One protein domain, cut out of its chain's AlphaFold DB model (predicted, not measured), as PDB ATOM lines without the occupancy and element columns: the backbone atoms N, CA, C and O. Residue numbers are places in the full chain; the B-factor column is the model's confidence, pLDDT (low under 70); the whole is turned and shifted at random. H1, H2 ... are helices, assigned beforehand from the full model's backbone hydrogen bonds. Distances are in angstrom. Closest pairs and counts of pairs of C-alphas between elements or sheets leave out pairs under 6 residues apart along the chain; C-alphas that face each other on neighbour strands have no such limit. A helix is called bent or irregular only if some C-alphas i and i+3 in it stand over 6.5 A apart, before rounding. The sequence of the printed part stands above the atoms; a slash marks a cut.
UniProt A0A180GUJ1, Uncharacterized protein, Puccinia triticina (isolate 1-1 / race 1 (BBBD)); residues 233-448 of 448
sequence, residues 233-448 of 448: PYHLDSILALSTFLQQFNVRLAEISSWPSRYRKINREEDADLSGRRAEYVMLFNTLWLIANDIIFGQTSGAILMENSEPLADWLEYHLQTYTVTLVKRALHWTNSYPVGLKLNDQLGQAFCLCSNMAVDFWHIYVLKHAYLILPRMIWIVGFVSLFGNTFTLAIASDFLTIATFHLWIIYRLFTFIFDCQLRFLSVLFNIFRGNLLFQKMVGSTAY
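Overview. This is residues 233 to 448 of the 448 residues of an uncharacterized protein of Puccinia triticina (isolate 1-1 / race 1 (BBBD)) (UniProt A0A180GUJ1). Long helices make a flat, open V: the hairpin of H2 and H3 is one arm, the hairpin of H4 and H5a the other, and H5b and H6a fill the corner. H6b runs outward beside H5a, then diverges, residues 419 to 427 standing free. The printed part has 216 residues with seven named helices, H1 to H7, and no named strand; the class is all helix. It is extended, with a radius of gyration of the C-alphas of 27.4 A, spanning 82 by 59 by 31 A.

Along the chain. H1, residues 234 to 240, begins at C-alpha (-50.760, -62.983, -40.903). H2, residues 244 to 266, 32.7 A, is only just irregular: C-alphas 257 and 260 are 6.8 A apart. H3, residues 271 to 307, 53.7 A, is irregular: C-alphas 272 and 275 are 8.7 A apart. H4, residues 309 to 336, spans 39.2 A; it is neither bent nor irregular, but only just: C-alphas 324 and 327 are 6.4 A apart. H5, residues 346 to 386, and H6, residues 390 to 433, were each assigned as one helix by hydrogen bonds but are bent, with C-alphas 373 and 376, and 404 and 407, 7.6 A apart. Their arms are H5a to 373, itself irregular with C-alphas 366 and 369 6.53 A apart, H5b from 376, H6a to 404 and H6b from 407. H7, residues 439 to 443, ends at C-alpha (-18.136, -75.868, -64.015).

Arrangement. H2, H3, H5b and H6a form an up and down bundle, each running against the one before. H3 touches H5b, C-alphas of Gly 302 and Gly 383 3.9 A apart. H4 and H5a touch at a shallow tilt of 7 degrees, opposite ways, closest at C-alphas of Asn 336 and Gly 349, 5.8 A. H7 touches no helix. Every O i to N i+4 pair is within hydrogen-bond range in H5b, H6a and H6b, against 2 of 3 in H1, 16 of 19 in H2, 31 of 33 in H3, 22 of 24 in H4, 21 of 24 in H5a and 0 of 1 in H7, where 0 of 2 O i to N i+3 pairs are.

Size, cuts and confidence. The C-alphas farthest apart, of Glu 269 and Gly 435, are 82.5 A apart. The printed part has no cut and no long link. Confidence is under 70 in 46 residues, among them 233 to 242 and 436 to 448.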
ATOM      1  N   PRO A 233     -55.159 -63.441 -38.805       45.28
ATOM      2  CA  PRO A 233     -54.424 -63.884 -39.983       45.28
ATOM      3  C   PRO A 233     -53.222 -62.968 -40.263       45.28
ATOM      4  O   PRO A 233     -53.367 -61.749 -40.297       45.28
ATOM      5  N   TYR A 234     -52.066 -63.581 -40.548       51.16
ATOM      6  CA  TYR A 234     -50.760 -62.983 -40.903       51.16
ATOM      7  C   TYR A 234     -50.810 -61.787 -41.880       51.16
ATOM      8  O   TYR A 234     -49.900 -60.958 -41.934       51.16
ATOM      9  N   HIS A 235     -51.877 -61.694 -42.672       51.25
ATOM     10  CA  HIS A 235     -52.104 -60.627 -43.635       51.25
ATOM     11  C   HIS A 235     -52.448 -59.281 -42.977       51.25
ATOM     12  O   HIS A 235     -52.077 -58.234 -43.503       51.25
ATOM     13  N   LEU A 236     -53.130 -59.297 -41.825       55.12
ATOM     14  CA  LEU A 236     -53.487 -58.082 -41.090       55.12
ATOM     15  C   LEU A 236     -52.268 -57.471 -40.403       55.12
ATOM     16  O   LEU A 236     -52.110 -56.256 -40.438       55.12
ATOM     17  N   ASP A 237     -51.365 -58.300 -39.876       57.50
ATOM     18  CA  ASP A 237     -50.122 -57.839 -39.243       57.50
ATOM     19  C   ASP A 237     -49.220 -57.089 -40.232       57.50
ATOM     20  O   ASP A 237     -48.612 -56.078 -39.886       57.50
ATOM     21  N   SER A 238     -49.192 -57.528 -41.493       55.66
ATOM     22  CA  SER A 238     -48.445 -56.846 -42.558       55.66
ATOM     23  C   SER A 238     -49.064 -55.494 -42.937       55.66
ATOM     24  O   SER A 238     -48.339 -54.543 -43.216       55.66
ATOM     25  N   ILE A 239     -50.398 -55.386 -42.919       57.22
ATOM     26  CA  ILE A 239     -51.119 -54.126 -43.177       57.22
ATOM     27  C   ILE A 239     -50.943 -53.156 -41.998       57.22
ATOM     28  O   ILE A 239     -50.739 -51.963 -42.200       57.22
ATOM     29  N   LEU A 240     -50.968 -53.671 -40.768       58.59
ATOM     30  CA  LEU A 240     -50.736 -52.906 -39.541       58.59
ATOM     31  C   LEU A 240     -49.293 -52.394 -39.437       58.59
ATOM     32  O   LEU A 240     -49.080 -51.311 -38.905       58.59
ATOM     33  N   ALA A 241     -48.315 -53.134 -39.967       62.12
ATOM     34  CA  ALA A 241     -46.914 -52.712 -40.014       62.12
ATOM     35  C   ALA A 241     -46.630 -51.613 -41.054       62.12
ATOM     36  O   ALA A 241     -45.556 -51.016 -41.032       62.12
ATOM     37  N   LEU A 242     -47.567 -51.349 -41.973       69.56
ATOM     38  CA  LEU A 242     -47.384 -50.365 -43.041       69.56
ATOM     39  C   LEU A 242     -47.567 -48.919 -42.558       69.56
ATOM     40  O   LEU A 242     -46.999 -48.005 -43.146       69.56
ATOM     41  N   SER A 243     -48.363 -48.711 -41.507       81.00
ATOM     42  CA  SER A 243     -48.695 -47.389 -40.975       81.00
ATOM     43  C   SER A 243     -48.565 -47.387 -39.460       81.00
ATOM     44  O   SER A 243     -49.217 -48.157 -38.748       81.00
ATOM     45  N   THR A 244     -47.748 -46.467 -38.959       84.56
ATOM     46  CA  THR A 244     -47.576 -46.248 -37.523       84.56
ATOM     47  C   THR A 244     -48.882 -45.787 -36.876       84.56
ATOM     48  O   THR A 244     -49.148 -46.130 -35.722       84.56
ATOM     49  N   PHE A 245     -49.752 -45.090 -37.619       85.62
ATOM     50  CA  PHE A 245     -51.088 -44.731 -37.145       85.62
ATOM     51  C   PHE A 245     -51.970 -45.958 -36.897       85.62
ATOM     52  O   PHE A 245     -52.568 -46.069 -35.825       85.62
ATOM     53  N   LEU A 246     -52.029 -46.904 -37.841       79.00
ATOM     54  CA  LEU A 246     -52.818 -48.131 -37.674       79.00
ATOM     55  C   LEU A 246     -52.305 -48.977 -36.506       79.00
ATOM     56  O   LEU A 246     -53.101 -49.514 -35.731       79.00
ATOM     57  N   GLN A 247     -50.984 -49.046 -36.338       80.62
ATOM     58  CA  GLN A 247     -50.365 -49.696 -35.190       80.62
ATOM     59  C   GLN A 247     -50.793 -49.034 -33.872       80.62
ATOM     60  O   GLN A 247     -51.241 -49.729 -32.956       80.62
ATOM     61  N   GLN A 248     -50.708 -47.705 -33.783       84.06
ATOM     62  CA  GLN A 248     -51.077 -46.966 -32.576       84.06
ATOM     63  C   GLN A 248     -52.573 -47.089 -32.269       84.06
ATOM     64  O   GLN A 248     -52.961 -47.283 -31.116       84.06
ATOM     65  N   PHE A 249     -53.423 -47.060 -33.295       81.44
ATOM     66  CA  PHE A 249     -54.860 -47.271 -33.156       81.44
ATOM     67  C   PHE A 249     -55.194 -48.668 -32.631       81.44
ATOM     68  O   PHE A 249     -55.970 -48.796 -31.685       81.44
ATOM     69  N   ASN A 250     -54.561 -49.708 -33.176       80.69
ATOM     70  CA  ASN A 250     -54.766 -51.076 -32.714       80.69
ATOM     71  C   ASN A 250     -54.336 -51.260 -31.250       80.69
ATOM     72  O   ASN A 250     -55.059 -51.878 -30.471       80.69
ATOM     73  N   VAL A 251     -53.200 -50.673 -30.847       76.50
ATOM     74  CA  VAL A 251     -52.743 -50.700 -29.447       76.50
ATOM     75  C   VAL A 251     -53.785 -50.066 -28.528       76.50
ATOM     76  O   VAL A 251     -54.183 -50.685 -27.540       76.50
ATOM     77  N   ARG A 252     -54.289 -48.876 -28.869       79.44
ATOM     78  CA  ARG A 252     -55.309 -48.193 -28.059       79.44
ATOM     79  C   ARG A 252     -56.629 -48.961 -28.011       79.44
ATOM     80  O   ARG A 252     -57.229 -49.071 -26.944       79.44
ATOM     81  N   LEU A 253     -57.062 -49.553 -29.122       77.62
ATOM     82  CA  LEU A 253     -58.277 -50.367 -29.174       77.62
ATOM     83  C   LEU A 253     -58.149 -51.643 -28.324       77.62
ATOM     84  O   LEU A 253     -59.066 -51.997 -27.576       77.62
ATOM     85  N   ALA A 254     -56.995 -52.310 -28.387       74.56
ATOM     86  CA  ALA A 254     -56.690 -53.475 -27.566       74.56
ATOM     87  C   ALA A 254     -56.655 -53.117 -26.069       74.56
ATOM     88  O   ALA A 254     -57.223 -53.838 -25.246       74.56
ATOM     89  N   GLU A 255     -56.061 -51.975 -25.709       75.31
ATOM     90  CA  GLU A 255     -56.080 -51.461 -24.337       75.31
ATOM     91  C   GLU A 255     -57.518 -51.249 -23.849       75.31
ATOM     92  O   GLU A 255     -57.894 -51.840 -22.832       75.31
ATOM     93  N   ILE A 256     -58.336 -50.507 -24.604       79.12
ATOM     94  CA  ILE A 256     -59.730 -50.181 -24.258       79.12
ATOM     95  C   ILE A 256     -60.592 -51.442 -24.129       79.12
ATOM     96  O   ILE A 256     -61.320 -51.599 -23.147       79.12
ATOM     97  N   SER A 257     -60.482 -52.384 -25.071       78.25
ATOM     98  CA  SER A 257     -61.253 -53.637 -25.041       78.25
ATOM     99  C   SER A 257     -60.934 -54.514 -23.822       78.25
ATOM    100  O   SER A 257     -61.781 -55.282 -23.363       78.25
ATOM    101  N   SER A 258     -59.739 -54.367 -23.240       74.62
ATOM    102  CA  SER A 258     -59.337 -55.109 -22.044       74.62
ATOM    103  C   SER A 258     -59.904 -54.525 -20.741       74.62
ATOM    104  O   SER A 258     -60.011 -55.253 -19.748       74.62
ATOM    105  N   TRP A 259     -60.315 -53.251 -20.713       76.25
ATOM    106  CA  TRP A 259     -60.748 -52.576 -19.480       76.25
ATOM    107  C   TRP A 259     -61.990 -53.179 -18.824       76.25
ATOM    108  O   TRP A 259     -61.928 -53.404 -17.614       76.25
ATOM    109  N   PRO A 260     -63.077 -53.522 -19.545       78.12
ATOM    110  CA  PRO A 260     -64.262 -54.109 -18.916       78.12
ATOM    111  C   PRO A 260     -63.943 -55.428 -18.212       78.12
ATOM    112  O   PRO A 260     -64.457 -55.713 -17.131       78.12
ATOM    113  N   SER A 261     -63.051 -56.228 -18.806       74.00
ATOM    114  CA  SER A 261     -62.623 -57.503 -18.231       74.00
ATOM    115  C   SER A 261     -61.803 -57.309 -16.949       74.00
ATOM    116  O   SER A 261     -62.029 -58.019 -15.970       74.00
ATOM    117  N   ARG A 262     -60.904 -56.313 -16.918       70.06
ATOM    118  CA  ARG A 262     -60.079 -55.966 -15.747       70.06
ATOM    119  C   ARG A 262     -60.912 -55.333 -14.637       70.06
ATOM    120  O   ARG A 262     -60.791 -55.735 -13.487       70.06
ATOM    121  N   TYR A 263     -61.814 -54.419 -14.987       76.56
ATOM    122  CA  TYR A 263     -62.743 -53.803 -14.043       76.56
ATOM    123  C   TYR A 263     -63.624 -54.856 -13.358       76.56
ATOM    124  O   TYR A 263     -63.767 -54.854 -12.138       76.56
ATOM    125  N   ARG A 264     -64.125 -55.841 -14.118       76.38
ATOM    126  CA  ARG A 264     -64.899 -56.958 -13.557       76.38
ATOM    127  C   ARG A 264     -64.084 -57.824 -12.590       76.38
ATOM    128  O   ARG A 264     -64.634 -58.277 -11.593       76.38
ATOM    129  N   LYS A 265     -62.792 -58.050 -12.858       69.94
ATOM    130  CA  LYS A 265     -61.893 -58.772 -11.936       69.94
ATOM    131  C   LYS A 265     -61.655 -57.999 -10.636       69.94
ATOM    132  O   LYS A 265     -61.534 -58.620  -9.589       69.94
ATOM    133  N   ILE A 266     -61.617 -56.666 -10.693       68.94
ATOM    134  CA  ILE A 266     -61.470 -55.814  -9.505       68.94
ATOM    135  C   ILE A 266     -62.738 -55.857  -8.636       68.94
ATOM    136  O   ILE A 266     -62.635 -55.928  -7.415       68.94
ATOM    137  N   ASN A 267     -63.921 -55.872  -9.256       66.88
ATOM    138  CA  ASN A 267     -65.209 -55.881  -8.552       66.88
ATOM    139  C   ASN A 267     -65.646 -57.253  -8.007       66.88
ATOM    140  O   ASN A 267     -66.725 -57.354  -7.432       66.88
ATOM    141  N   ARG A 268     -64.855 -58.318  -8.191       68.75
ATOM    142  CA  ARG A 268     -65.171 -59.644  -7.641       68.75
ATOM    143  C   ARG A 268     -64.807 -59.698  -6.150       68.75
ATOM    144  O   ARG A 268     -63.661 -59.448  -5.784       68.75
ATOM    145  N   GLU A 269     -65.781 -60.033  -5.306       56.19
ATOM    146  CA  GLU A 269     -65.665 -60.156  -3.840       56.19
ATOM    147  C   GLU A 269     -65.116 -61.532  -3.409       56.19
ATOM    148  O   GLU A 269     -65.703 -62.228  -2.590       56.19
ATOM    149  N   GLU A 270     -64.002 -61.979  -3.993       58.88
ATOM    150  CA  GLU A 270     -63.324 -63.203  -3.545       58.88
ATOM    151  C   GLU A 270     -62.092 -62.817  -2.704       58.88
ATOM    152  O   GLU A 270     -61.067 -62.383  -3.232       58.88
ATOM    153  N   ASP A 271     -62.183 -62.974  -1.377       53.00
ATOM    154  CA  ASP A 271     -61.155 -62.556  -0.399       53.00
ATOM    155  C   ASP A 271     -59.796 -63.269  -0.551       53.00
ATOM    156  O   ASP A 271     -58.783 -62.831  -0.004       53.00
ATOM    157  N   ALA A 272     -59.741 -64.359  -1.320       55.94
ATOM    158  CA  ALA A 272     -58.554 -65.198  -1.463       55.94
ATOM    159  C   ALA A 272     -57.444 -64.596  -2.355       55.94
ATOM    160  O   ALA A 272     -56.300 -65.048  -2.270       55.94
ATOM    161  N   ASP A 273     -57.735 -63.587  -3.193       64.94
ATOM    162  CA  ASP A 273     -56.760 -62.996  -4.136       64.94
ATOM    163  C   ASP A 273     -56.687 -61.455  -4.076       64.94
ATOM    164  O   ASP A 273     -56.728 -60.740  -5.082       64.94
ATOM    165  N   LEU A 274     -56.536 -60.913  -2.862       64.62
ATOM    166  CA  LEU A 274     -56.341 -59.473  -2.633       64.62
ATOM    167  C   LEU A 274     -55.134 -58.903  -3.399       64.62
ATOM    168  O   LEU A 274     -55.184 -57.772  -3.892       64.62
ATOM    169  N   SER A 275     -54.064 -59.690  -3.527       61.41
ATOM    170  CA  SER A 275     -52.855 -59.328  -4.272       61.41
ATOM    171  C   SER A 275     -53.128 -59.136  -5.764       61.41
ATOM    172  O   SER A 275     -52.743 -58.113  -6.338       61.41
ATOM    173  N   GLY A 276     -53.775 -60.115  -6.409       62.16
ATOM    174  CA  GLY A 276     -54.101 -60.057  -7.834       62.16
ATOM    175  C   GLY A 276     -54.999 -58.865  -8.158       62.16
ATOM    176  O   GLY A 276     -54.738 -58.123  -9.108       62.16
ATOM    177  N   ARG A 277     -55.984 -58.589  -7.292       63.00
ATOM    178  CA  ARG A 277     -56.858 -57.416  -7.407       63.00
ATOM    179  C   ARG A 277     -56.098 -56.091  -7.311       63.00
ATOM    180  O   ARG A 277     -56.332 -55.201  -8.127       63.00
ATOM    181  N   ARG A 278     -55.172 -55.952  -6.354       62.06
ATOM    182  CA  ARG A 278     -54.324 -54.751  -6.228       62.06
ATOM    183  C   ARG A 278     -53.466 -54.527  -7.470       62.06
ATOM    184  O   ARG A 278     -53.356 -53.396  -7.936       62.06
ATOM    185  N   ALA A 279     -52.886 -55.595  -8.018       66.56
ATOM    186  CA  ALA A 279     -52.080 -55.523  -9.232       66.56
ATOM    187  C   ALA A 279     -52.902 -55.042 -10.441       66.56
ATOM    188  O   ALA A 279     -52.479 -54.127 -11.152       66.56
ATOM    189  N   GLU A 280     -54.093 -55.613 -10.649       66.62
ATOM    190  CA  GLU A 280     -55.003 -55.212 -11.731       66.62
ATOM    191  C   GLU A 280     -55.526 -53.779 -11.543       66.62
ATOM    192  O   GLU A 280     -55.584 -53.022 -12.514       66.62
ATOM    193  N   TYR A 281     -55.819 -53.363 -10.305       71.62
ATOM    194  CA  TYR A 281     -56.211 -51.988  -9.974       71.62
ATOM    195  C   TYR A 281     -55.108 -50.979 -10.316       71.62
ATOM    196  O   TYR A 281     -55.333 -50.047 -11.089       71.62
ATOM    197  N   VAL A 282     -53.894 -51.181  -9.791       70.94
ATOM    198  CA  VAL A 282     -52.756 -50.279 -10.034       70.94
ATOM    199  C   VAL A 282     -52.454 -50.181 -11.528       70.94
ATOM    200  O   VAL A 282     -52.134 -49.108 -12.037       70.94
ATOM    201  N   MET A 283     -52.559 -51.290 -12.257       69.69
ATOM    202  CA  MET A 283     -52.329 -51.308 -13.697       69.69
ATOM    203  C   MET A 283     -53.416 -50.552 -14.467       69.69
ATOM    204  O   MET A 283     -53.068 -49.729 -15.310       69.69
ATOM    205  N   LEU A 284     -54.699 -50.774 -14.158       72.88
ATOM    206  CA  LEU A 284     -55.813 -50.072 -14.801       72.88
ATOM    207  C   LEU A 284     -55.674 -48.553 -14.639       72.88
ATOM    208  O   LEU A 284     -55.699 -47.829 -15.632       72.88
ATOM    209  N   PHE A 285     -55.463 -48.076 -13.410       77.88
ATOM    210  CA  PHE A 285     -55.342 -46.642 -13.139       77.88
ATOM    211  C   PHE A 285     -54.069 -46.027 -13.722       77.88
ATOM    212  O   PHE A 285     -54.115 -44.903 -14.211       77.88
ATOM    213  N   ASN A 286     -52.951 -46.760 -13.767       81.50
ATOM    214  CA  ASN A 286     -51.749 -46.295 -14.463       81.50
ATOM    215  C   ASN A 286     -51.980 -46.123 -15.970       81.50
ATOM    216  O   ASN A 286     -51.511 -45.147 -16.552       81.50
ATOM    217  N   THR A 287     -52.677 -47.064 -16.611       78.00
ATOM    218  CA  THR A 287     -52.999 -46.963 -18.041       78.00
ATOM    219  C   THR A 287     -53.969 -45.812 -18.297       78.00
ATOM    220  O   THR A 287     -53.723 -45.004 -19.189       78.00
ATOM    221  N   LEU A 288     -55.017 -45.676 -17.476       82.06
ATOM    222  CA  LEU A 288     -55.948 -44.545 -17.554       82.06
ATOM    223  C   LEU A 288     -55.224 -43.206 -17.385       82.06
ATOM    224  O   LEU A 288     -55.478 -42.282 -18.149       82.06
ATOM    225  N   TRP A 289     -54.283 -43.117 -16.441       85.94
ATOM    226  CA  TRP A 289     -53.480 -41.914 -16.220       85.94
ATOM    227  C   TRP A 289     -52.628 -41.546 -17.438       85.94
ATOM    228  O   TRP A 289     -52.589 -40.387 -17.845       85.94
ATOM    229  N   LEU A 290     -51.964 -42.528 -18.057       84.31
ATOM    230  CA  LEU A 290     -51.167 -42.292 -19.263       84.31
ATOM    231  C   LEU A 290     -52.028 -41.836 -20.445       84.31
ATOM    232  O   LEU A 290     -51.615 -40.942 -21.174       84.31
ATOM    233  N   ILE A 291     -53.215 -42.418 -20.618       85.50
ATOM    234  CA  ILE A 291     -54.146 -42.033 -21.688       85.50
ATOM    235  C   ILE A 291     -54.732 -40.648 -21.433       85.50
ATOM    236  O   ILE A 291     -54.803 -39.846 -22.358       85.50
ATOM    237  N   ALA A 292     -55.087 -40.332 -20.187       88.25
ATOM    238  CA  ALA A 292     -55.549 -39.000 -19.821       88.25
ATOM    239  C   ALA A 292     -54.486 -37.939 -20.136       88.25
ATOM    240  O   ALA A 292     -54.797 -36.940 -20.778       88.25
ATOM    241  N   ASN A 293     -53.221 -38.182 -19.771       91.44
ATOM    242  CA  ASN A 293     -52.127 -37.270 -20.110       91.44
ATOM    243  C   ASN A 293     -51.925 -37.148 -21.625       91.44
ATOM    244  O   ASN A 293     -51.733 -36.043 -22.120       91.44
ATOM    245  N   ASP A 294     -51.992 -38.258 -22.363       91.94
ATOM    246  CA  ASP A 294     -51.862 -38.255 -23.826       91.94
ATOM    247  C   ASP A 294     -52.963 -37.414 -24.496       91.94
ATOM    248  O   ASP A 294     -52.673 -36.643 -25.408       91.94
ATOM    249  N   ILE A 295     -54.203 -37.500 -24.002       92.62
ATOM    250  CA  ILE A 295     -55.335 -36.679 -24.460       92.62
ATOM    251  C   ILE A 295     -55.129 -35.205 -24.098       92.62
ATOM    252  O   ILE A 295     -55.319 -34.352 -24.956       92.62
ATOM    253  N   ILE A 296     -54.710 -34.886 -22.868       93.69
ATOM    254  CA  ILE A 296     -54.460 -33.496 -22.446       93.69
ATOM    255  C   ILE A 296     -53.389 -32.855 -23.336       93.69
ATOM    256  O   ILE A 296     -53.597 -31.765 -23.870       93.69
ATOM    257  N   PHE A 297     -52.268 -33.549 -23.554       93.62
ATOM    258  CA  PHE A 297     -51.231 -33.065 -24.462       93.62
ATOM    259  C   PHE A 297     -51.746 -32.952 -25.898       93.62
ATOM    260  O   PHE A 297     -51.458 -31.957 -26.558       93.62
ATOM    261  N   GLY A 298     -52.546 -33.914 -26.356       94.88
ATOM    262  CA  GLY A 298     -53.148 -33.905 -27.688       94.88
ATOM    263  C   GLY A 298     -54.121 -32.746 -27.912       94.88
ATOM    264  O   GLY A 298     -54.139 -32.135 -28.972       94.88
ATOM    265  N   GLN A 299     -54.880 -32.349 -26.893       94.62
ATOM    266  CA  GLN A 299     -55.725 -31.156 -26.969       94.62
ATOM    267  C   GLN A 299     -54.889 -29.887 -27.130       94.62
ATOM    268  O   GLN A 299     -55.201 -29.047 -27.975       94.62
ATOM    269  N   THR A 300     -53.806 -29.760 -26.354       96.00
ATOM    270  CA  THR A 300     -52.917 -28.595 -26.457       96.00
ATOM    271  C   THR A 300     -52.192 -28.534 -27.799       96.00
ATOM    272  O   THR A 300     -52.183 -27.480 -28.431       96.00
ATOM    273  N   SER A 301     -51.624 -29.646 -28.278       94.12
ATOM    274  CA  SER A 301     -50.937 -29.677 -29.572       94.12
ATOM    275  C   SER A 301     -51.924 -29.542 -30.731       94.12
ATOM    276  O   SER A 301     -51.670 -28.771 -31.649       94.12
ATOM    277  N   GLY A 302     -53.086 -30.193 -30.665       95.25
ATOM    278  CA  GLY A 302     -54.149 -30.090 -31.663       95.25
ATOM    279  C   GLY A 302     -54.640 -28.664 -31.885       95.25
ATOM    280  O   GLY A 302     -54.728 -28.227 -33.032       95.25
ATOM    281  N   ALA A 303     -54.881 -27.914 -30.805       95.12
ATOM    282  CA  ALA A 303     -55.267 -26.506 -30.894       95.12
ATOM    283  C   ALA A 303     -54.202 -25.671 -31.622       95.12
ATOM    284  O   ALA A 303     -54.525 -24.938 -32.556       95.12
ATOM    285  N   ILE A 304     -52.925 -25.859 -31.262       94.94
ATOM    286  CA  ILE A 304     -51.794 -25.175 -31.904       94.94
ATOM    287  C   ILE A 304     -51.717 -25.526 -33.396       94.94
ATOM    288  O   ILE A 304     -51.533 -24.631 -34.222       94.94
ATOM    289  N   LEU A 305     -51.875 -26.807 -33.754       94.88
ATOM    290  CA  LEU A 305     -51.832 -27.276 -35.142       94.88
ATOM    291  C   LEU A 305     -52.972 -26.694 -35.987       94.88
ATOM    292  O   LEU A 305     -52.751 -26.330 -37.138       94.88
ATOM    293  N   MET A 306     -54.184 -26.614 -35.436       95.00
ATOM    294  CA  MET A 306     -55.344 -26.086 -36.157       95.00
ATOM    295  C   MET A 306     -55.229 -24.575 -36.384       95.00
ATOM    296  O   MET A 306     -55.474 -24.115 -37.499       95.00
ATOM    297  N   GLU A 307     -54.825 -23.822 -35.354       96.06
ATOM    298  CA  GLU A 307     -54.668 -22.363 -35.416       96.06
ATOM    299  C   GLU A 307     -53.537 -21.946 -36.364       96.06
ATOM    300  O   GLU A 307     -53.682 -20.993 -37.124       96.06
ATOM    301  N   ASN A 308     -52.437 -22.701 -36.381       94.88
ATOM    302  CA  ASN A 308     -51.248 -22.389 -37.177       94.88
ATOM    303  C   ASN A 308     -51.141 -23.246 -38.448       94.88
ATOM    304  O   ASN A 308     -50.044 -23.445 -38.965       94.88
ATOM    305  N   SER A 309     -52.257 -23.777 -38.955       94.44
ATOM    306  CA  SER A 309     -52.240 -24.751 -40.058       94.44
ATOM    307  C   SER A 309     -51.633 -24.210 -41.359       94.44
ATOM    308  O   SER A 309     -50.877 -24.928 -42.009       94.44
ATOM    309  N   GLU A 310     -51.903 -22.952 -41.716       94.75
ATOM    310  CA  GLU A 310     -51.309 -22.285 -42.887       94.75
ATOM    311  C   GLU A 310     -49.799 -22.016 -42.738       94.75
ATOM    312  O   GLU A 310     -49.029 -22.570 -43.523       94.75
ATOM    313  N   PRO A 311     -49.319 -21.265 -41.721       95.81
ATOM    314  CA  PRO A 311     -47.886 -20.986 -41.594       95.81
ATOM    315  C   PRO A 311     -47.055 -22.255 -41.362       95.81
ATOM    316  O   PRO A 311     -45.902 -22.328 -41.790       95.81
ATOM    317  N   LEU A 312     -47.623 -23.276 -40.707       94.94
ATOM    318  CA  LEU A 312     -46.948 -24.559 -40.518       94.94
ATOM    319  C   LEU A 312     -46.861 -25.354 -41.825       94.94
ATOM    320  O   LEU A 312     -45.862 -26.042 -42.035       94.94
ATOM    321  N   ALA A 313     -47.854 -25.238 -42.712       95.25
ATOM    322  CA  ALA A 313     -47.794 -25.829 -44.045       95.25
ATOM    323  C   ALA A 313     -46.677 -25.199 -44.883       95.25
ATOM    324  O   ALA A 313     -45.832 -25.933 -45.389       95.25
ATOM    325  N   ASP A 314     -46.609 -23.868 -44.947       95.56
ATOM    326  CA  ASP A 314     -45.569 -23.156 -45.703       95.56
ATOM    327  C   ASP A 314     -44.167 -23.477 -45.168       95.56
ATOM    328  O   ASP A 314     -43.228 -23.755 -45.923       95.56
ATOM    329  N   TRP A 315     -44.025 -23.496 -43.838       95.62
ATOM    330  CA  TRP A 315     -42.779 -23.881 -43.184       95.62
ATOM    331  C   TRP A 315     -42.379 -25.314 -43.551       95.62
ATOM    332  O   TRP A 315     -41.223 -25.563 -43.908       95.62
ATOM    333  N   LEU A 316     -43.319 -26.257 -43.491       94.56
ATOM    334  CA  LEU A 316     -43.068 -27.665 -43.771       94.56
ATOM    335  C   LEU A 316     -42.768 -27.911 -45.256       94.56
ATOM    336  O   LEU A 316     -41.853 -28.675 -45.560       94.56
ATOM    337  N   GLU A 317     -43.464 -27.235 -46.171       94.69
ATOM    338  CA  GLU A 317     -43.176 -27.251 -47.610       94.69
ATOM    339  C   GLU A 317     -41.745 -26.779 -47.888       94.69
ATOM    340  O   GLU A 317     -40.970 -27.501 -48.527       94.69
ATOM    341  N   TYR A 318     -41.355 -25.623 -47.340       95.38
ATOM    342  CA  TYR A 318     -40.006 -25.082 -47.506       95.38
ATOM    343  C   TYR A 318     -38.932 -26.069 -47.028       95.38
ATOM    344  O   TYR A 318     -37.949 -26.323 -47.735       95.38
ATOM    345  N   HIS A 319     -39.121 -26.666 -45.847       94.81
ATOM    346  CA  HIS A 319     -38.164 -27.621 -45.288       94.81
ATOM    347  C   HIS A 319     -38.116 -28.910 -46.113       94.81
ATOM    348  O   HIS A 319     -37.028 -29.360 -46.483       94.81
ATOM    349  N   LEU A 320     -39.265 -29.489 -46.466       94.00
ATOM    350  CA  LEU A 320     -39.310 -30.706 -47.276       94.00
ATOM    351  C   LEU A 320     -38.658 -30.492 -48.640       94.00
ATOM    352  O   LEU A 320     -37.808 -31.292 -49.033       94.00
ATOM    353  N   GLN A 321     -38.964 -29.402 -49.339       94.81
ATOM    354  CA  GLN A 321     -38.359 -29.104 -50.637       94.81
ATOM    355  C   GLN A 321     -36.849 -28.843 -50.530       94.81
ATOM    356  O   GLN A 321     -36.069 -29.284 -51.383       94.81
ATOM    357  N   THR A 322     -36.408 -28.160 -49.477       94.81
ATOM    358  CA  THR A 322     -34.987 -27.873 -49.266       94.81
ATOM    359  C   THR A 322     -34.199 -29.154 -48.997       94.81
ATOM    360  O   THR A 322     -33.207 -29.416 -49.679       94.81
ATOM    361  N   TYR A 323     -34.647 -29.979 -48.048       94.62
ATOM    362  CA  TYR A 323     -33.886 -31.144 -47.596       94.62
ATOM    363  C   TYR A 323     -34.058 -32.379 -48.481       94.62
ATOM    364  O   TYR A 323     -33.082 -33.092 -48.703       94.62
ATOM    365  N   THR A 324     -35.255 -32.643 -49.008       93.56
ATOM    366  CA  THR A 324     -35.505 -33.872 -49.788       93.56
ATOM    367  C   THR A 324     -35.192 -33.712 -51.272       93.56
ATOM    368  O   THR A 324     -34.738 -34.659 -51.904       93.56
ATOM    369  N   VAL A 325     -35.353 -32.506 -51.826       94.56
ATOM    370  CA  VAL A 325     -35.128 -32.251 -53.256       94.56
ATOM    371  C   VAL A 325     -33.820 -31.501 -53.471       94.56
ATOM    372  O   VAL A 325     -32.883 -32.035 -54.063       94.56
ATOM    373  N   THR A 326     -33.723 -30.267 -52.979       94.31
ATOM    374  CA  THR A 326     -32.625 -29.353 -53.338       94.31
ATOM    375  C   THR A 326     -31.271 -29.854 -52.839       94.31
ATOM    376  O   THR A 326     -30.307 -29.922 -53.606       94.31
ATOM    377  N   LEU A 327     -31.196 -30.251 -51.566       94.25
ATOM    378  CA  LEU A 327     -29.977 -30.788 -50.964       94.25
ATOM    379  C   LEU A 327     -29.535 -32.083 -51.653       94.25
ATOM    380  O   LEU A 327     -28.350 -32.259 -51.923       94.25
ATOM    381  N   VAL A 328     -30.484 -32.962 -51.978       93.31
ATOM    382  CA  VAL A 328     -30.203 -34.261 -52.601       93.31
ATOM    383  C   VAL A 328     -29.691 -34.077 -54.022       93.31
ATOM    384  O   VAL A 328     -28.648 -34.629 -54.360       93.31
ATOM    385  N   LYS A 329     -30.329 -33.227 -54.834       93.38
ATOM    386  CA  LYS A 329     -29.812 -32.885 -56.167       93.38
ATOM    387  C   LYS A 329     -28.424 -32.261 -56.097       93.38
ATOM    388  O   LYS A 329     -27.539 -32.640 -56.863       93.38
ATOM    389  N   ARG A 330     -28.198 -31.345 -55.150       92.44
ATOM    390  CA  ARG A 330     -26.876 -30.747 -54.929       92.44
ATOM    391  C   ARG A 330     -25.838 -31.809 -54.562       92.44
ATOM    392  O   ARG A 330     -24.742 -31.772 -55.110       92.44
ATOM    393  N   ALA A 331     -26.176 -32.755 -53.690       90.31
ATOM    394  CA  ALA A 331     -25.297 -33.859 -53.318       90.31
ATOM    395  C   ALA A 331     -24.997 -34.787 -54.510       90.31
ATOM    396  O   ALA A 331     -23.848 -35.182 -54.697       90.31
ATOM    397  N   LEU A 332     -25.988 -35.082 -55.358       88.94
ATOM    398  CA  LEU A 332     -25.809 -35.876 -56.581       88.94
ATOM    399  C   LEU A 332     -24.881 -35.178 -57.581       88.94
ATOM    400  O   LEU A 332     -23.932 -35.789 -58.069       88.94
ATOM    401  N   HIS A 333     -25.104 -33.887 -57.842       87.69
ATOM    402  CA  HIS A 333     -24.238 -33.101 -58.720       87.69
ATOM    403  C   HIS A 333     -22.821 -32.977 -58.164       87.69
ATOM    404  O   HIS A 333     -21.861 -33.163 -58.905       87.69
ATOM    405  N   TRP A 334     -22.690 -32.735 -56.859       86.62
ATOM    406  CA  TRP A 334     -21.394 -32.706 -56.190       86.62
ATOM    407  C   TRP A 334     -20.664 -34.044 -56.333       86.62
ATOM    408  O   TRP A 334     -19.487 -34.038 -56.664       86.62
ATOM    409  N   THR A 335     -21.376 -35.170 -56.196       81.81
ATOM    410  CA  THR A 335     -20.853 -36.536 -56.405       81.81
ATOM    411  C   THR A 335     -20.385 -36.781 -57.835       81.81
ATOM    412  O   THR A 335     -19.362 -37.431 -58.044       81.81
ATOM    413  N   ASN A 336     -21.077 -36.224 -58.826       83.00
ATOM    414  CA  ASN A 336     -20.674 -36.336 -60.226       83.00
ATOM    415  C   ASN A 336     -19.432 -35.485 -60.572       83.00
ATOM    416  O   ASN A 336     -18.736 -35.786 -61.534       83.00
ATOM    417  N   SER A 337     -19.127 -34.440 -59.794       78.69
ATOM    418  CA  SER A 337     -17.995 -33.523 -60.014       78.69
ATOM    419  C   SER A 337     -16.703 -33.924 -59.278       78.69
ATOM    420  O   SER A 337     -15.879 -33.061 -58.979       78.69
ATOM    421  N   TYR A 338     -16.506 -35.219 -59.002       76.44
ATOM    422  CA  TYR A 338     -15.324 -35.781 -58.322       76.44
ATOM    423  C   TYR A 338     -15.047 -35.198 -56.929       76.44
ATOM    424  O   TYR A 338     -13.953 -34.681 -56.663       76.44
ATOM    425  N   PRO A 339     -15.992 -35.288 -55.985       58.66
ATOM    426  CA  PRO A 339     -15.711 -34.812 -54.651       58.66
ATOM    427  C   PRO A 339     -14.663 -35.722 -54.013       58.66
ATOM    428  O   PRO A 339     -14.748 -36.946 -54.096       58.66
ATOM    429  N   VAL A 340     -13.654 -35.129 -53.375       61.88
ATOM    430  CA  VAL A 340     -12.564 -35.869 -52.708       61.88
ATOM    431  C   VAL A 340     -11.601 -36.581 -53.687       61.88
ATOM    432  O   VAL A 340     -10.745 -37.350 -53.265       61.88
ATOM    433  N   GLY A 341     -11.682 -36.321 -55.001       58.94
ATOM    434  CA  GLY A 341     -10.772 -36.922 -55.991       58.94
ATOM    435  C   GLY A 341     -11.067 -38.393 -56.323       58.94
ATOM    436  O   GLY A 341     -10.281 -39.045 -57.008       58.94
ATOM    437  N   LEU A 342     -12.212 -38.918 -55.874       59.66
ATOM    438  CA  LEU A 342     -12.724 -40.229 -56.267       59.66
ATOM    439  C   LEU A 342     -13.277 -40.152 -57.695       59.66
ATOM    440  O   LEU A 342     -14.407 -39.719 -57.929       59.66
ATOM    441  N   LYS A 343     -12.462 -40.569 -58.667       66.00
ATOM    442  CA  LYS A 343     -12.876 -40.683 -60.066       66.00
ATOM    443  C   LYS A 343     -13.659 -41.978 -60.282       66.00
ATOM    444  O   LYS A 343     -13.074 -43.048 -60.430       66.00
ATOM    445  N   LEU A 344     -14.989 -41.878 -60.298       65.62
ATOM    446  CA  LEU A 344     -15.830 -42.935 -60.863       65.62
ATOM    447  C   LEU A 344     -15.595 -43.027 -62.380       65.62
ATOM    448  O   LEU A 344     -15.114 -42.079 -62.997       65.62
ATOM    449  N   ASN A 345     -15.969 -44.152 -62.996       78.88
ATOM    450  CA  ASN A 345     -16.095 -44.200 -64.453       78.88
ATOM    451  C   ASN A 345     -17.087 -43.110 -64.887       78.88
ATOM    452  O   ASN A 345     -18.243 -43.145 -64.466       78.88
ATOM    453  N   ASP A 346     -16.628 -42.170 -65.711       78.94
ATOM    454  CA  ASP A 346     -17.362 -40.956 -66.082       78.94
ATOM    455  C   ASP A 346     -18.751 -41.286 -66.659       78.94
ATOM    456  O   ASP A 346     -19.750 -40.668 -66.293       78.94
ATOM    457  N   GLN A 347     -18.845 -42.348 -67.465       83.00
ATOM    458  CA  GLN A 347     -20.112 -42.819 -68.034       83.00
ATOM    459  C   GLN A 347     -21.067 -43.369 -66.964       83.00
ATOM    460  O   GLN A 347     -22.275 -43.136 -67.017       83.00
ATOM    461  N   LEU A 348     -20.532 -44.087 -65.972       81.19
ATOM    462  CA  LEU A 348     -21.327 -44.684 -64.901       81.19
ATOM    463  C   LEU A 348     -21.802 -43.628 -63.899       81.19
ATOM    464  O   LEU A 348     -22.968 -43.642 -63.508       81.19
ATOM    465  N   GLY A 349     -20.920 -42.702 -63.511       83.06
ATOM    466  CA  GLY A 349     -21.258 -41.580 -62.632       83.06
ATOM    467  C   GLY A 349     -22.340 -40.691 -63.244       83.06
ATOM    468  O   GLY A 349     -23.329 -40.368 -62.579       83.06
ATOM    469  N   GLN A 350     -22.229 -40.403 -64.544       85.50
ATOM    470  CA  GLN A 350     -23.228 -39.620 -65.263       85.50
ATOM    471  C   GLN A 350     -24.578 -40.343 -65.357       85.50
ATOM    472  O   GLN A 350     -25.613 -39.734 -65.076       85.50
ATOM    473  N   ALA A 351     -24.589 -41.639 -65.695       85.44
ATOM    474  CA  ALA A 351     -25.818 -42.431 -65.752       85.44
ATOM    475  C   ALA A 351     -26.531 -42.482 -64.389       85.44
ATOM    476  O   ALA A 351     -27.748 -42.318 -64.301       85.44
ATOM    477  N   PHE A 352     -25.765 -42.646 -63.311       85.50
ATOM    478  CA  PHE A 352     -26.263 -42.658 -61.938       85.50
ATOM    479  C   PHE A 352     -26.853 -41.313 -61.509       85.50
ATOM    480  O   PHE A 352     -27.954 -41.260 -60.951       85.50
ATOM    481  N   CYS A 353     -26.135 -40.224 -61.792       89.69
ATOM    482  CA  CYS A 353     -26.586 -38.871 -61.501       89.69
ATOM    483  C   CYS A 353     -27.884 -38.570 -62.261       89.69
ATOM    484  O   CYS A 353     -28.828 -38.055 -61.667       89.69
ATOM    485  N   LEU A 354     -27.966 -38.938 -63.542       90.75
ATOM    486  CA  LEU A 354     -29.163 -38.740 -64.360       90.75
ATOM    487  C   LEU A 354     -30.358 -39.550 -63.834       90.75
ATOM    488  O   LEU A 354     -31.430 -38.987 -63.635       90.75
ATOM    489  N   CYS A 355     -30.173 -40.844 -63.562       90.50
ATOM    490  CA  CYS A 355     -31.236 -41.718 -63.057       90.50
ATOM    491  C   CYS A 355     -31.770 -41.246 -61.695       90.50
ATOM    492  O   CYS A 355     -32.981 -41.153 -61.499       90.50
ATOM    493  N   SER A 356     -30.875 -40.879 -60.775       91.12
ATOM    494  CA  SER A 356     -31.258 -40.408 -59.439       91.12
ATOM    495  C   SER A 356     -31.965 -39.057 -59.490       91.12
ATOM    496  O   SER A 356     -32.973 -38.877 -58.814       91.12
ATOM    497  N   ASN A 357     -31.491 -38.121 -60.323       93.12
ATOM    498  CA  ASN A 357     -32.185 -36.848 -60.529       93.12
ATOM    499  C   ASN A 357     -33.580 -37.063 -61.124       93.12
ATOM    500  O   ASN A 357     -34.532 -36.485 -60.612       93.12
ATOM    501  N   MET A 358     -33.723 -37.950 -62.116       92.81
ATOM    502  CA  MET A 358     -35.032 -38.310 -62.674       92.81
ATOM    503  C   MET A 358     -35.973 -38.889 -61.610       92.81
ATOM    504  O   MET A 358     -37.148 -38.535 -61.585       92.81
ATOM    505  N   ALA A 359     -35.476 -39.733 -60.699       92.88
ATOM    506  CA  ALA A 359     -36.278 -40.271 -59.599       92.88
ATOM    507  C   ALA A 359     -36.730 -39.181 -58.608       92.88
ATOM    508  O   ALA A 359     -37.893 -39.167 -58.202       92.88
ATOM    509  N   VAL A 360     -35.838 -38.246 -58.248       95.25
ATOM    510  CA  VAL A 360     -36.185 -37.093 -57.397       95.25
ATOM    511  C   VAL A 360     -37.207 -36.193 -58.095       95.25
ATOM    512  O   VAL A 360     -38.185 -35.794 -57.471       95.25
ATOM    513  N   ASP A 361     -37.013 -35.891 -59.380       94.56
ATOM    514  CA  ASP A 361     -37.923 -35.051 -60.165       94.56
ATOM    515  C   ASP A 361     -39.305 -35.675 -60.314       94.56
ATOM    516  O   ASP A 361     -40.317 -35.011 -60.081       94.56
ATOM    517  N   PHE A 362     -39.351 -36.970 -60.621       94.50
ATOM    518  CA  PHE A 362     -40.592 -37.728 -60.667       94.50
ATOM    519  C   PHE A 362     -41.337 -37.638 -59.326       94.50
ATOM    520  O   PHE A 362     -42.508 -37.262 -59.292       94.50
ATOM    521  N   TRP A 363     -40.660 -37.909 -58.206       95.19
ATOM    522  CA  TRP A 363     -41.305 -37.851 -56.892       95.19
ATOM    523  C   TRP A 363     -41.762 -36.438 -56.517       95.19
ATOM    524  O   TRP A 363     -42.852 -36.249 -55.972       95.19
ATOM    525  N   HIS A 364     -40.951 -35.429 -56.834       94.38
ATOM    526  CA  HIS A 364     -41.277 -34.039 -56.559       94.38
ATOM    527  C   HIS A 364     -42.537 -33.587 -57.311       94.38
ATOM    528  O   HIS A 364     -43.438 -33.008 -56.702       94.38
ATOM    529  N   ILE A 365     -42.626 -33.893 -58.609       93.62
ATOM    530  CA  ILE A 365     -43.740 -33.475 -59.470       93.62
ATOM    531  C   ILE A 365     -45.027 -34.231 -59.124       93.62
ATOM    532  O   ILE A 365     -46.073 -33.601 -58.976       93.62
ATOM    533  N   TYR A 366     -44.961 -35.559 -58.989       93.38
ATOM    534  CA  TYR A 366     -46.159 -36.399 -58.868       93.38
ATOM    535  C   TYR A 366     -46.632 -36.634 -57.431       93.38
ATOM    536  O   TYR A 366     -47.807 -36.934 -57.235       93.38
ATOM    537  N   VAL A 367     -45.764 -36.504 -56.422       92.69
ATOM    538  CA  VAL A 367     -46.133 -36.769 -55.020       92.69
ATOM    539  C   VAL A 367     -46.046 -35.504 -54.178       92.69
ATOM    540  O   VAL A 367     -47.062 -35.060 -53.649       92.69
ATOM    541  N   LEU A 368     -44.863 -34.887 -54.071       92.62
ATOM    542  CA  LEU A 368     -44.660 -33.769 -53.141       92.62
ATOM    543  C   LEU A 368     -45.501 -32.543 -53.503       92.62
ATOM    544  O   LEU A 368     -46.169 -32.000 -52.635       92.62
ATOM    545  N   LYS A 369     -45.550 -32.148 -54.781       92.38
ATOM    546  CA  LYS A 369     -46.351 -30.991 -55.212       92.38
ATOM    547  C   LYS A 369     -47.847 -31.166 -54.923       92.38
ATOM    548  O   LYS A 369     -48.518 -30.218 -54.522       92.38
ATOM    549  N   HIS A 370     -48.366 -32.381 -55.099       91.81
ATOM    550  CA  HIS A 370     -49.747 -32.700 -54.739       91.81
ATOM    551  C   HIS A 370     -49.950 -32.708 -53.221       91.81
ATOM    552  O   HIS A 370     -50.971 -32.208 -52.755       91.81
ATOM    553  N   ALA A 371     -48.976 -33.217 -52.459       90.12
ATOM    554  CA  ALA A 371     -48.998 -33.204 -51.000       90.12
ATOM    555  C   ALA A 371     -48.981 -31.776 -50.426       90.12
ATOM    556  O   ALA A 371     -49.740 -31.502 -49.503       90.12
ATOM    557  N   TYR A 372     -48.192 -30.857 -50.995       91.62
ATOM    558  CA  TYR A 372     -48.121 -29.452 -50.568       91.62
ATOM    559  C   TYR A 372     -49.459 -28.727 -50.731       91.62
ATOM    560  O   TYR A 372     -49.919 -28.059 -49.810       91.62
ATOM    561  N   LEU A 373     -50.167 -28.960 -51.843       91.31
ATOM    562  CA  LEU A 373     -51.477 -28.347 -52.082       91.31
ATOM    563  C   LEU A 373     -52.530 -28.741 -51.028       91.31
ATOM    564  O   LEU A 373     -53.410 -27.951 -50.692       91.31
ATOM    565  N   ILE A 374     -52.463 -29.972 -50.513       92.56
ATOM    566  CA  ILE A 374     -53.391 -30.476 -49.486       92.56
ATOM    567  C   ILE A 374     -52.851 -30.314 -48.058       92.56
ATOM    568  O   ILE A 374     -53.563 -30.638 -47.104       92.56
ATOM    569  N   LEU A 375     -51.626 -29.810 -47.896       92.31
ATOM    570  CA  LEU A 375     -50.884 -29.805 -46.636       92.31
ATOM    571  C   LEU A 375     -51.583 -29.027 -45.509       92.31
ATOM    572  O   LEU A 375     -51.719 -29.607 -44.431       92.31
ATOM    573  N   PRO A 376     -52.129 -27.807 -45.725       93.69
ATOM    574  CA  PRO A 376     -52.829 -27.078 -44.663       93.69
ATOM    575  C   PRO A 376     -54.058 -27.841 -44.149       93.69
ATOM    576  O   PRO A 376     -54.288 -27.950 -42.945       93.69
ATOM    577  N   ARG A 377     -54.821 -28.460 -45.064       93.81
ATOM    578  CA  ARG A 377     -55.984 -29.292 -44.707       93.81
ATOM    579  C   ARG A 377     -55.561 -30.549 -43.957       93.81
ATOM    580  O   ARG A 377     -56.228 -30.940 -43.005       93.81
ATOM    581  N   MET A 378     -54.459 -31.174 -44.368       93.38
ATOM    582  CA  MET A 378     -53.907 -32.334 -43.673       93.38
ATOM    583  C   MET A 378     -53.480 -31.984 -42.247       93.38
ATOM    584  O   MET A 378     -53.852 -32.700 -41.324       93.38
ATOM    585  N   ILE A 379     -52.762 -30.874 -42.050       95.00
ATOM    586  CA  ILE A 379     -52.340 -30.401 -40.722       95.00
ATOM    587  C   ILE A 379     -53.556 -30.125 -39.836       95.00
ATOM    588  O   ILE A 379     -53.573 -30.531 -38.676       95.00
ATOM    589  N   TRP A 380     -54.604 -29.516 -40.392       95.50
ATOM    590  CA  TRP A 380     -55.845 -29.284 -39.658       95.50
ATOM    591  C   TRP A 380     -56.526 -30.596 -39.233       95.50
ATOM    592  O   TRP A 380     -56.909 -30.742 -38.073       95.50
ATOM    593  N   ILE A 381     -56.617 -31.589 -40.130       93.50
ATOM    594  CA  ILE A 381     -57.158 -32.926 -39.810       93.50
ATOM    595  C   ILE A 381     -56.310 -33.613 -38.732       93.50
ATOM    596  O   ILE A 381     -56.855 -34.210 -37.807       93.50
ATOM    597  N   VAL A 382     -54.983 -33.509 -38.817       94.88
ATOM    598  CA  VAL A 382     -54.063 -34.041 -37.803       94.88
ATOM    599  C   VAL A 382     -54.273 -33.356 -36.452       94.88
ATOM    600  O   VAL A 382     -54.262 -34.034 -35.422       94.88
ATOM    601  N   GLY A 383     -54.515 -32.044 -36.446       94.50
ATOM    602  CA  GLY A 383     -54.878 -31.291 -35.249       94.50
ATOM    603  C   GLY A 383     -56.202 -31.765 -34.641       94.50
ATOM    604  O   GLY A 383     -56.273 -31.995 -33.437       94.50
ATOM    605  N   PHE A 384     -57.212 -32.036 -35.473       93.50
ATOM    606  CA  PHE A 384     -58.485 -32.608 -35.024       93.50
ATOM    607  C   PHE A 384     -58.324 -34.017 -34.429       93.50
ATOM    608  O   PHE A 384     -58.872 -34.315 -33.369       93.50
ATOM    609  N   VAL A 385     -57.536 -34.890 -35.067       93.31
ATOM    610  CA  VAL A 385     -57.250 -36.241 -34.548       93.31
ATOM    611  C   VAL A 385     -56.448 -36.185 -33.240       93.31
ATOM    612  O   VAL A 385     -56.637 -37.038 -32.372       93.31
ATOM    613  N   SER A 386     -55.617 -35.155 -33.057       93.50
ATOM    614  CA  SER A 386     -54.852 -34.923 -31.824       93.50
ATOM    615  C   SER A 386     -55.725 -34.827 -30.575       93.50
ATOM    616  O   SER A 386     -55.295 -35.216 -29.493       93.50
ATOM    617  N   LEU A 387     -56.986 -34.399 -30.714       91.00
ATOM    618  CA  LEU A 387     -57.933 -34.310 -29.598       91.00
ATOM    619  C   LEU A 387     -58.168 -35.659 -28.896       91.00
ATOM    620  O   LEU A 387     -58.571 -35.679 -27.735       91.00
ATOM    621  N   PHE A 388     -57.898 -36.778 -29.577       89.44
ATOM    622  CA  PHE A 388     -57.988 -38.131 -29.022       89.44
ATOM    623  C   PHE A 388     -56.661 -38.653 -28.438       89.44
ATOM    624  O   PHE A 388     -56.630 -39.751 -27.883       89.44
ATOM    625  N   GLY A 389     -55.570 -37.890 -28.550       91.19
ATOM    626  CA  GLY A 389     -54.251 -38.223 -28.015       91.19
ATOM    627  C   GLY A 389     -53.103 -37.703 -28.884       91.19
ATOM    628  O   GLY A 389     -53.113 -37.863 -30.106       91.19
ATOM    629  N   ASN A 390     -52.061 -37.159 -28.255       91.88
ATOM    630  CA  ASN A 390     -50.874 -36.656 -28.953       91.88
ATOM    631  C   ASN A 390     -50.106 -37.766 -29.695       91.88
ATOM    632  O   ASN A 390     -49.494 -37.524 -30.737       91.88
ATOM    633  N   THR A 391     -50.151 -39.005 -29.195       91.56
ATOM    634  CA  THR A 391     -49.533 -40.149 -29.883       91.56
ATOM    635  C   THR A 391     -50.108 -40.397 -31.281       91.56
ATOM    636  O   THR A 391     -49.357 -40.790 -32.172       91.56
ATOM    637  N   PHE A 392     -51.393 -40.109 -31.518       90.44
ATOM    638  CA  PHE A 392     -51.987 -40.224 -32.855       90.44
ATOM    639  C   PHE A 392     -51.433 -39.180 -33.825       90.44
ATOM    640  O   PHE A 392     -51.158 -39.501 -34.981       90.44
ATOM    641  N   THR A 393     -51.205 -37.955 -33.351       92.56
ATOM    642  CA  THR A 393     -50.571 -36.891 -34.141       92.56
ATOM    643  C   THR A 393     -49.162 -37.269 -34.566       92.56
ATOM    644  O   THR A 393     -48.826 -37.140 -35.743       92.56
ATOM    645  N   LEU A 394     -48.353 -37.790 -33.640       91.44
ATOM    646  CA  LEU A 394     -46.996 -38.243 -33.952       91.44
ATOM    647  C   LEU A 394     -46.990 -39.406 -34.948       91.44
ATOM    648  O   LEU A 394     -46.136 -39.443 -35.830       91.44
ATOM    649  N   ALA A 395     -47.953 -40.322 -34.844       91.75
ATOM    650  CA  ALA A 395     -48.074 -41.441 -35.769       91.75
ATOM    651  C   ALA A 395     -48.416 -40.972 -37.198       91.75
ATOM    652  O   ALA A 395     -47.731 -41.328 -38.152       91.75
ATOM    653  N   ILE A 396     -49.400 -40.079 -37.362       91.31
ATOM    654  CA  ILE A 396     -49.723 -39.536 -38.693       91.31
ATOM    655  C   ILE A 396     -48.553 -38.715 -39.255       91.31
ATOM    656  O   ILE A 396     -48.238 -38.824 -40.441       91.31
ATOM    657  N   ALA A 397     -47.870 -37.929 -38.418       90.94
ATOM    658  CA  ALA A 397     -46.684 -37.183 -38.834       90.94
ATOM    659  C   ALA A 397     -45.548 -38.115 -39.301       90.94
ATOM    660  O   ALA A 397     -44.898 -37.836 -40.308       90.94
ATOM    661  N   SER A 398     -45.339 -39.241 -38.611       91.75
ATOM    662  CA  SER A 398     -44.367 -40.269 -38.997       91.75
ATOM    663  C   SER A 398     -44.717 -40.918 -40.339       91.75
ATOM    664  O   SER A 398     -43.847 -41.070 -41.200       91.75
ATOM    665  N   ASP A 399     -45.987 -41.258 -40.557       92.00
ATOM    666  CA  ASP A 399     -46.449 -41.836 -41.823       92.00
ATOM    667  C   ASP A 399     -46.281 -40.841 -42.981       92.00
ATOM    668  O   ASP A 399     -45.767 -41.192 -44.047       92.00
ATOM    669  N   PHE A 400     -46.616 -39.569 -42.751       91.25
ATOM    670  CA  PHE A 400     -46.396 -38.499 -43.721       91.25
ATOM    671  C   PHE A 400     -44.911 -38.329 -44.071       91.25
ATOM    672  O   PHE A 400     -44.564 -38.290 -45.252       91.25
ATOM    673  N   LEU A 401     -44.017 -38.288 -43.075       90.75
ATOM    674  CA  LEU A 401     -42.571 -38.196 -43.305       90.75
ATOM    675  C   LEU A 401     -42.029 -39.412 -44.063       90.75
ATOM    676  O   LEU A 401     -41.169 -39.262 -44.935       90.75
ATOM    677  N   THR A 402     -42.550 -40.603 -43.772       90.81
ATOM    678  CA  THR A 402     -42.168 -41.843 -44.460       90.81
ATOM    679  C   THR A 402     -42.515 -41.767 -45.945       90.81
ATOM    680  O   THR A 402     -41.671 -42.061 -46.789       90.81
ATOM    681  N   ILE A 403     -43.717 -41.291 -46.285       91.06
ATOM    682  CA  ILE A 403     -44.124 -41.077 -47.680       91.06
ATOM    683  C   ILE A 403     -43.282 -39.964 -48.316       91.06
ATOM    684  O   ILE A 403     -42.732 -40.148 -49.401       91.06
ATOM    685  N   ALA A 404     -43.116 -38.824 -47.642       90.69
ATOM    686  CA  ALA A 404     -42.362 -37.690 -48.173       90.69
ATOM    687  C   ALA A 404     -40.909 -38.068 -48.525       90.69
ATOM    688  O   ALA A 404     -40.386 -37.627 -49.548       90.69
ATOM    689  N   THR A 405     -40.281 -38.937 -47.727       93.06
ATOM    690  CA  THR A 405     -38.883 -39.375 -47.893       93.06
ATOM    691  C   THR A 405     -38.711 -40.700 -48.646       93.06
ATOM    692  O   THR A 405     -37.581 -41.132 -48.871       93.06
ATOM    693  N   PHE A 406     -39.793 -41.335 -49.108       92.00
ATOM    694  CA  PHE A 406     -39.746 -42.666 -49.726       92.00
ATOM    695  C   PHE A 406     -38.829 -42.748 -50.958       92.00
ATOM    696  O   PHE A 406     -38.097 -43.720 -51.141       92.00
ATOM    697  N   HIS A 407     -38.791 -41.702 -51.785       92.50
ATOM    698  CA  HIS A 407     -37.880 -41.639 -52.932       92.50
ATOM    699  C   HIS A 407     -36.399 -41.709 -52.534       92.50
ATOM    700  O   HIS A 407     -35.604 -42.309 -53.254       92.50
ATOM    701  N   LEU A 408     -36.021 -41.164 -51.374       93.00
ATOM    702  CA  LEU A 408     -34.652 -41.257 -50.859       93.00
ATOM    703  C   LEU A 408     -34.309 -42.689 -50.473       93.00
ATOM    704  O   LEU A 408     -33.200 -43.145 -50.740       93.00
ATOM    705  N   TRP A 409     -35.273 -43.414 -49.905       92.94
ATOM    706  CA  TRP A 409     -35.117 -44.838 -49.633       92.94
ATOM    707  C   TRP A 409     -34.912 -45.640 -50.926       92.94
ATOM    708  O   TRP A 409     -34.012 -46.481 -50.973       92.94
ATOM    709  N   ILE A 410     -35.664 -45.343 -51.997       90.44
ATOM    710  CA  ILE A 410     -35.470 -45.983 -53.312       90.44
ATOM    711  C   ILE A 410     -34.058 -45.710 -53.838       90.44
ATOM    712  O   ILE A 410     -33.350 -46.644 -54.216       90.44
ATOM    713  N   ILE A 411     -33.636 -44.443 -53.842       90.81
ATOM    714  CA  ILE A 411     -32.315 -44.028 -54.326       90.81
ATOM    715  C   ILE A 411     -31.210 -44.715 -53.512       90.81
ATOM    716  O   ILE A 411     -30.304 -45.322 -54.079       90.81
ATOM    717  N   TYR A 412     -31.321 -44.721 -52.184       91.81
ATOM    718  CA  TYR A 412     -30.388 -45.418 -51.300       91.81
ATOM    719  C   TYR A 412     -30.318 -46.925 -51.589       91.81
ATOM    720  O   TYR A 412     -29.230 -47.515 -51.634       91.81
ATOM    721  N   ARG A 413     -31.471 -47.569 -51.810       90.50
ATOM    722  CA  ARG A 413     -31.529 -49.001 -52.111       90.50
ATOM    723  C   ARG A 413     -30.889 -49.314 -53.460       90.50
ATOM    724  O   ARG A 413     -30.142 -50.288 -53.551       90.50
ATOM    725  N   LEU A 414     -31.129 -48.470 -54.463       87.00
ATOM    726  CA  LEU A 414     -30.482 -48.548 -55.770       87.00
ATOM    727  C   LEU A 414     -28.958 -48.426 -55.634       87.00
ATOM    728  O   LEU A 414     -28.226 -49.223 -56.216       87.00
ATOM    729  N   PHE A 415     -28.475 -47.488 -54.817       86.81
ATOM    730  CA  PHE A 415     -27.037 -47.286 -54.606       86.81
ATOM    731  C   PHE A 415     -26.404 -48.506 -53.959       86.81
ATOM    732  O   PHE A 415     -25.411 -49.029 -54.455       86.81
ATOM    733  N   THR A 416     -27.027 -49.006 -52.895       89.44
ATOM    734  CA  THR A 416     -26.563 -50.201 -52.187       89.44
ATOM    735  C   THR A 416     -26.485 -51.407 -53.125       89.44
ATOM    736  O   THR A 416     -25.500 -52.139 -53.097       89.44
ATOM    737  N   PHE A 417     -27.488 -51.594 -53.987       87.44
ATOM    738  CA  PHE A 417     -27.499 -52.669 -54.979       87.44
ATOM    739  C   PHE A 417     -26.346 -52.547 -55.982       87.44
ATOM    740  O   PHE A 417     -25.625 -53.516 -56.214       87.44
ATOM    741  N   ILE A 418     -26.127 -51.353 -56.542       85.69
ATOM    742  CA  ILE A 418     -25.045 -51.115 -57.504       85.69
ATOM    743  C   ILE A 418     -23.676 -51.354 -56.855       85.69
ATOM    744  O   ILE A 418     -22.826 -52.017 -57.451       85.69
ATOM    745  N   PHE A 419     -23.461 -50.858 -55.634       85.38
ATOM    746  CA  PHE A 419     -22.204 -51.069 -54.915       85.38
ATOM    747  C   PHE A 419     -21.965 -52.541 -54.582       85.38
ATOM    748  O   PHE A 419     -20.846 -53.022 -54.742       85.38
ATOM    749  N   ASP A 420     -23.000 -53.281 -54.190       88.94
ATOM    750  CA  ASP A 420     -22.892 -54.723 -53.970       88.94
ATOM    751  C   ASP A 420     -22.511 -55.459 -55.266       88.94
ATOM    752  O   ASP A 420     -21.595 -56.281 -55.273       88.94
ATOM    753  N   CYS A 421     -23.113 -55.097 -56.406       85.44
ATOM    754  CA  CYS A 421     -22.692 -55.620 -57.708       85.44
ATOM    755  C   CYS A 421     -21.211 -55.320 -57.994       85.44
ATOM    756  O   CYS A 421     -20.467 -56.230 -58.363       85.44
ATOM    757  N   GLN A 422     -20.761 -54.078 -57.792       87.50
ATOM    758  CA  GLN A 422     -19.361 -53.690 -58.003       87.50
ATOM    759  C   GLN A 422     -18.396 -54.465 -57.097       87.50
ATOM    760  O   GLN A 422     -17.368 -54.948 -57.573       87.50
ATOM    761  N   LEU A 423     -18.731 -54.635 -55.815       88.56
ATOM    762  CA  LEU A 423     -17.920 -55.397 -54.863       88.56
ATOM    763  C   LEU A 423     -17.839 -56.878 -55.241       88.56
ATOM    764  O   LEU A 423     -16.765 -57.471 -55.150       88.56
ATOM    765  N   ARG A 424     -18.935 -57.471 -55.728       89.69
ATOM    766  CA  ARG A 424     -18.932 -58.849 -56.244       89.69
ATOM    767  C   ARG A 424     -18.028 -58.987 -57.469       89.69
ATOM    768  O   ARG A 424     -17.217 -59.911 -57.505       89.69
ATOM    769  N   PHE A 425     -18.104 -58.063 -58.432       87.81
ATOM    770  CA  PHE A 425     -17.200 -58.057 -59.590       87.81
ATOM    771  C   PHE A 425     -15.735 -57.909 -59.171       87.81
ATOM    772  O   PHE A 425     -14.886 -58.665 -59.645       87.81
ATOM    773  N   LEU A 426     -15.440 -56.994 -58.244       89.50
ATOM    774  CA  LEU A 426     -14.090 -56.800 -57.724       89.50
ATOM    775  C   LEU A 426     -13.587 -58.045 -56.985       89.50
ATOM    776  O   LEU A 426     -12.438 -58.432 -57.167       89.50
ATOM    777  N   SER A 427     -14.440 -58.710 -56.204       88.88
ATOM    778  CA  SER A 427     -14.090 -59.952 -55.510       88.88
ATOM    779  C   SER A 427     -13.794 -61.095 -56.483       88.88
ATOM    780  O   SER A 427     -12.838 -61.839 -56.263       88.88
ATOM    781  N   VAL A 428     -14.575 -61.235 -57.559       90.75
ATOM    782  CA  VAL A 428     -14.323 -62.235 -58.610       90.75
ATOM    783  C   VAL A 428     -12.997 -61.944 -59.309       90.75
ATOM    784  O   VAL A 428     -12.161 -62.837 -59.428       90.75
ATOM    785  N   LEU A 429     -12.764 -60.690 -59.700       89.12
ATOM    786  CA  LEU A 429     -11.527 -60.263 -60.348       89.12
ATOM    787  C   LEU A 429     -10.305 -60.469 -59.437       89.12
ATOM    788  O   LEU A 429      -9.276 -60.979 -59.875       89.12
ATOM    789  N   PHE A 430     -10.432 -60.137 -58.151       88.19
ATOM    790  CA  PHE A 430      -9.388 -60.344 -57.149       88.19
ATOM    791  C   PHE A 430      -9.047 -61.829 -56.972       88.19
ATOM    792  O   PHE A 430      -7.871 -62.191 -56.906       88.19
ATOM    793  N   ASN A 431     -10.056 -62.704 -56.954       85.56
ATOM    794  CA  ASN A 431      -9.849 -64.151 -56.883       85.56
ATOM    795  C   ASN A 431      -9.174 -64.706 -58.147       85.56
ATOM    796  O   ASN A 431      -8.303 -65.572 -58.025       85.56
ATOM    797  N   ILE A 432      -9.517 -64.179 -59.330       89.69
ATOM    798  CA  ILE A 432      -8.849 -64.511 -60.599       89.69
ATOM    799  C   ILE A 432      -7.373 -64.097 -60.547       89.69
ATOM    800  O   ILE A 432      -6.502 -64.915 -60.834       89.69
ATOM    801  N   PHE A 433      -7.065 -62.870 -60.114       86.12
ATOM    802  CA  PHE A 433      -5.681 -62.389 -60.026       86.12
ATOM    803  C   PHE A 433      -4.838 -63.108 -58.969       86.12
ATOM    804  O   PHE A 433      -3.625 -63.217 -59.132       86.12
ATOM    805  N   ARG A 434      -5.450 -63.647 -57.909       83.62
ATOM    806  CA  ARG A 434      -4.753 -64.499 -56.932       83.62
ATOM    807  C   ARG A 434      -4.524 -65.938 -57.401       83.62
ATOM    808  O   ARG A 434      -3.912 -66.703 -56.662       83.62
ATOM    809  N   GLY A 435      -5.014 -66.324 -58.580       72.25
ATOM    810  CA  GLY A 435      -4.859 -67.686 -59.100       72.25
ATOM    811  C   GLY A 435      -5.685 -68.738 -58.350       72.25
ATOM    812  O   GLY A 435      -5.473 -69.934 -58.545       72.25
ATOM    813  N   ASN A 436      -6.646 -68.328 -57.515       59.94
ATOM    814  CA  ASN A 436      -7.572 -69.262 -56.882       59.94
ATOM    815  C   ASN A 436      -8.627 -69.674 -57.910       59.94
ATOM    816  O   ASN A 436      -9.673 -69.042 -58.064       59.94
ATOM    817  N   LEU A 437      -8.320 -70.761 -58.616       53.12
ATOM    818  CA  LEU A 437      -9.131 -71.436 -59.625       53.12
ATOM    819  C   LEU A 437     -10.410 -72.068 -59.029       53.12
ATOM    820  O   LEU A 437     -10.702 -73.241 -59.238       53.12
ATOM    821  N   LEU A 438     -11.235 -71.307 -58.310       54.78
ATOM    822  CA  LEU A 438     -12.593 -71.743 -57.951       54.78
ATOM    823  C   LEU A 438     -13.543 -71.753 -59.161       54.78
ATOM    824  O   LEU A 438     -14.709 -72.113 -59.026       54.78
ATOM    825  N   PHE A 439     -13.046 -71.431 -60.358       50.59
ATOM    826  CA  PHE A 439     -13.774 -71.630 -61.608       50.59
ATOM    827  C   PHE A 439     -13.811 -73.108 -62.050       50.59
ATOM    828  O   PHE A 439     -14.744 -73.509 -62.740       50.59
ATOM    829  N   GLN A 440     -12.880 -73.960 -61.588       45.66
ATOM    830  CA  GLN A 440     -12.928 -75.403 -61.885       45.66
ATOM    831  C   GLN A 440     -13.977 -76.160 -61.051       45.66
ATOM    832  O   GLN A 440     -14.490 -77.180 -61.502       45.66
ATOM    833  N   LYS A 441     -14.350 -75.658 -59.862       49.62
ATOM    834  CA  LYS A 441     -15.346 -76.322 -58.999       49.62
ATOM    835  C   LYS A 441     -16.801 -76.015 -59.361       49.62
ATOM    836  O   LYS A 441     -17.648 -76.861 -59.108       49.62
ATOM    837  N   MET A 442     -17.103 -74.860 -59.964       49.22
ATOM    838  CA  MET A 442     -18.479 -74.559 -60.393       49.22
ATOM    839  C   MET A 442     -18.829 -75.137 -61.769       49.22
ATOM    840  O   MET A 442     -19.965 -75.545 -61.962       49.22
ATOM    841  N   VAL A 443     -17.872 -75.252 -62.697       52.06
ATOM    842  CA  VAL A 443     -18.136 -75.868 -64.015       52.06
ATOM    843  C   VAL A 443     -18.067 -77.403 -63.956       52.06
ATOM    844  O   VAL A 443     -18.821 -78.073 -64.657       52.06
ATOM    845  N   GLY A 444     -17.249 -77.979 -63.066       43.47
ATOM    846  CA  GLY A 444     -17.130 -79.434 -62.894       43.47
ATOM    847  C   GLY A 444     -18.293 -80.120 -62.163       43.47
ATOM    848  O   GLY A 444     -18.336 -81.343 -62.142       43.47
ATOM    849  N   SER A 445     -19.235 -79.372 -61.574       44.09
ATOM    850  CA  SER A 445     -20.383 -79.948 -60.848       44.09
ATOM    851  C   SER A 445     -21.682 -79.992 -61.665       44.09
ATOM    852  O   SER A 445     -22.683 -80.504 -61.174       44.09
ATOM    853  N   THR A 446     -21.677 -79.470 -62.895       46.31
ATOM    854  CA  THR A 446     -22.796 -79.555 -63.860       46.31
ATOM    855  C   THR A 446     -22.557 -80.576 -64.974       46.31
ATOM    856  O   THR A 446     -23.345 -80.664 -65.909       46.31
ATOM    857  N   ALA A 447     -21.477 -81.349 -64.883       41.44
ATOM    858  CA  ALA A 447     -21.151 -82.406 -65.826       41.44
ATOM    859  C   ALA A 447     -20.758 -83.685 -65.077       41.44
ATOM    860  O   ALA A 447     -19.636 -84.141 -65.237       41.44
ATOM    861  N   TYR A 448     -21.661 -84.214 -64.245       36.81
ATOM    862  CA  TYR A 448     -21.762 -85.634 -63.885       36.81
ATOM    863  C   TYR A 448     -23.183 -85.959 -63.438       36.81
ATOM    864  O   TYR A 448     -23.756 -85.133 -62.690       36.81
TER     865      TYR A 448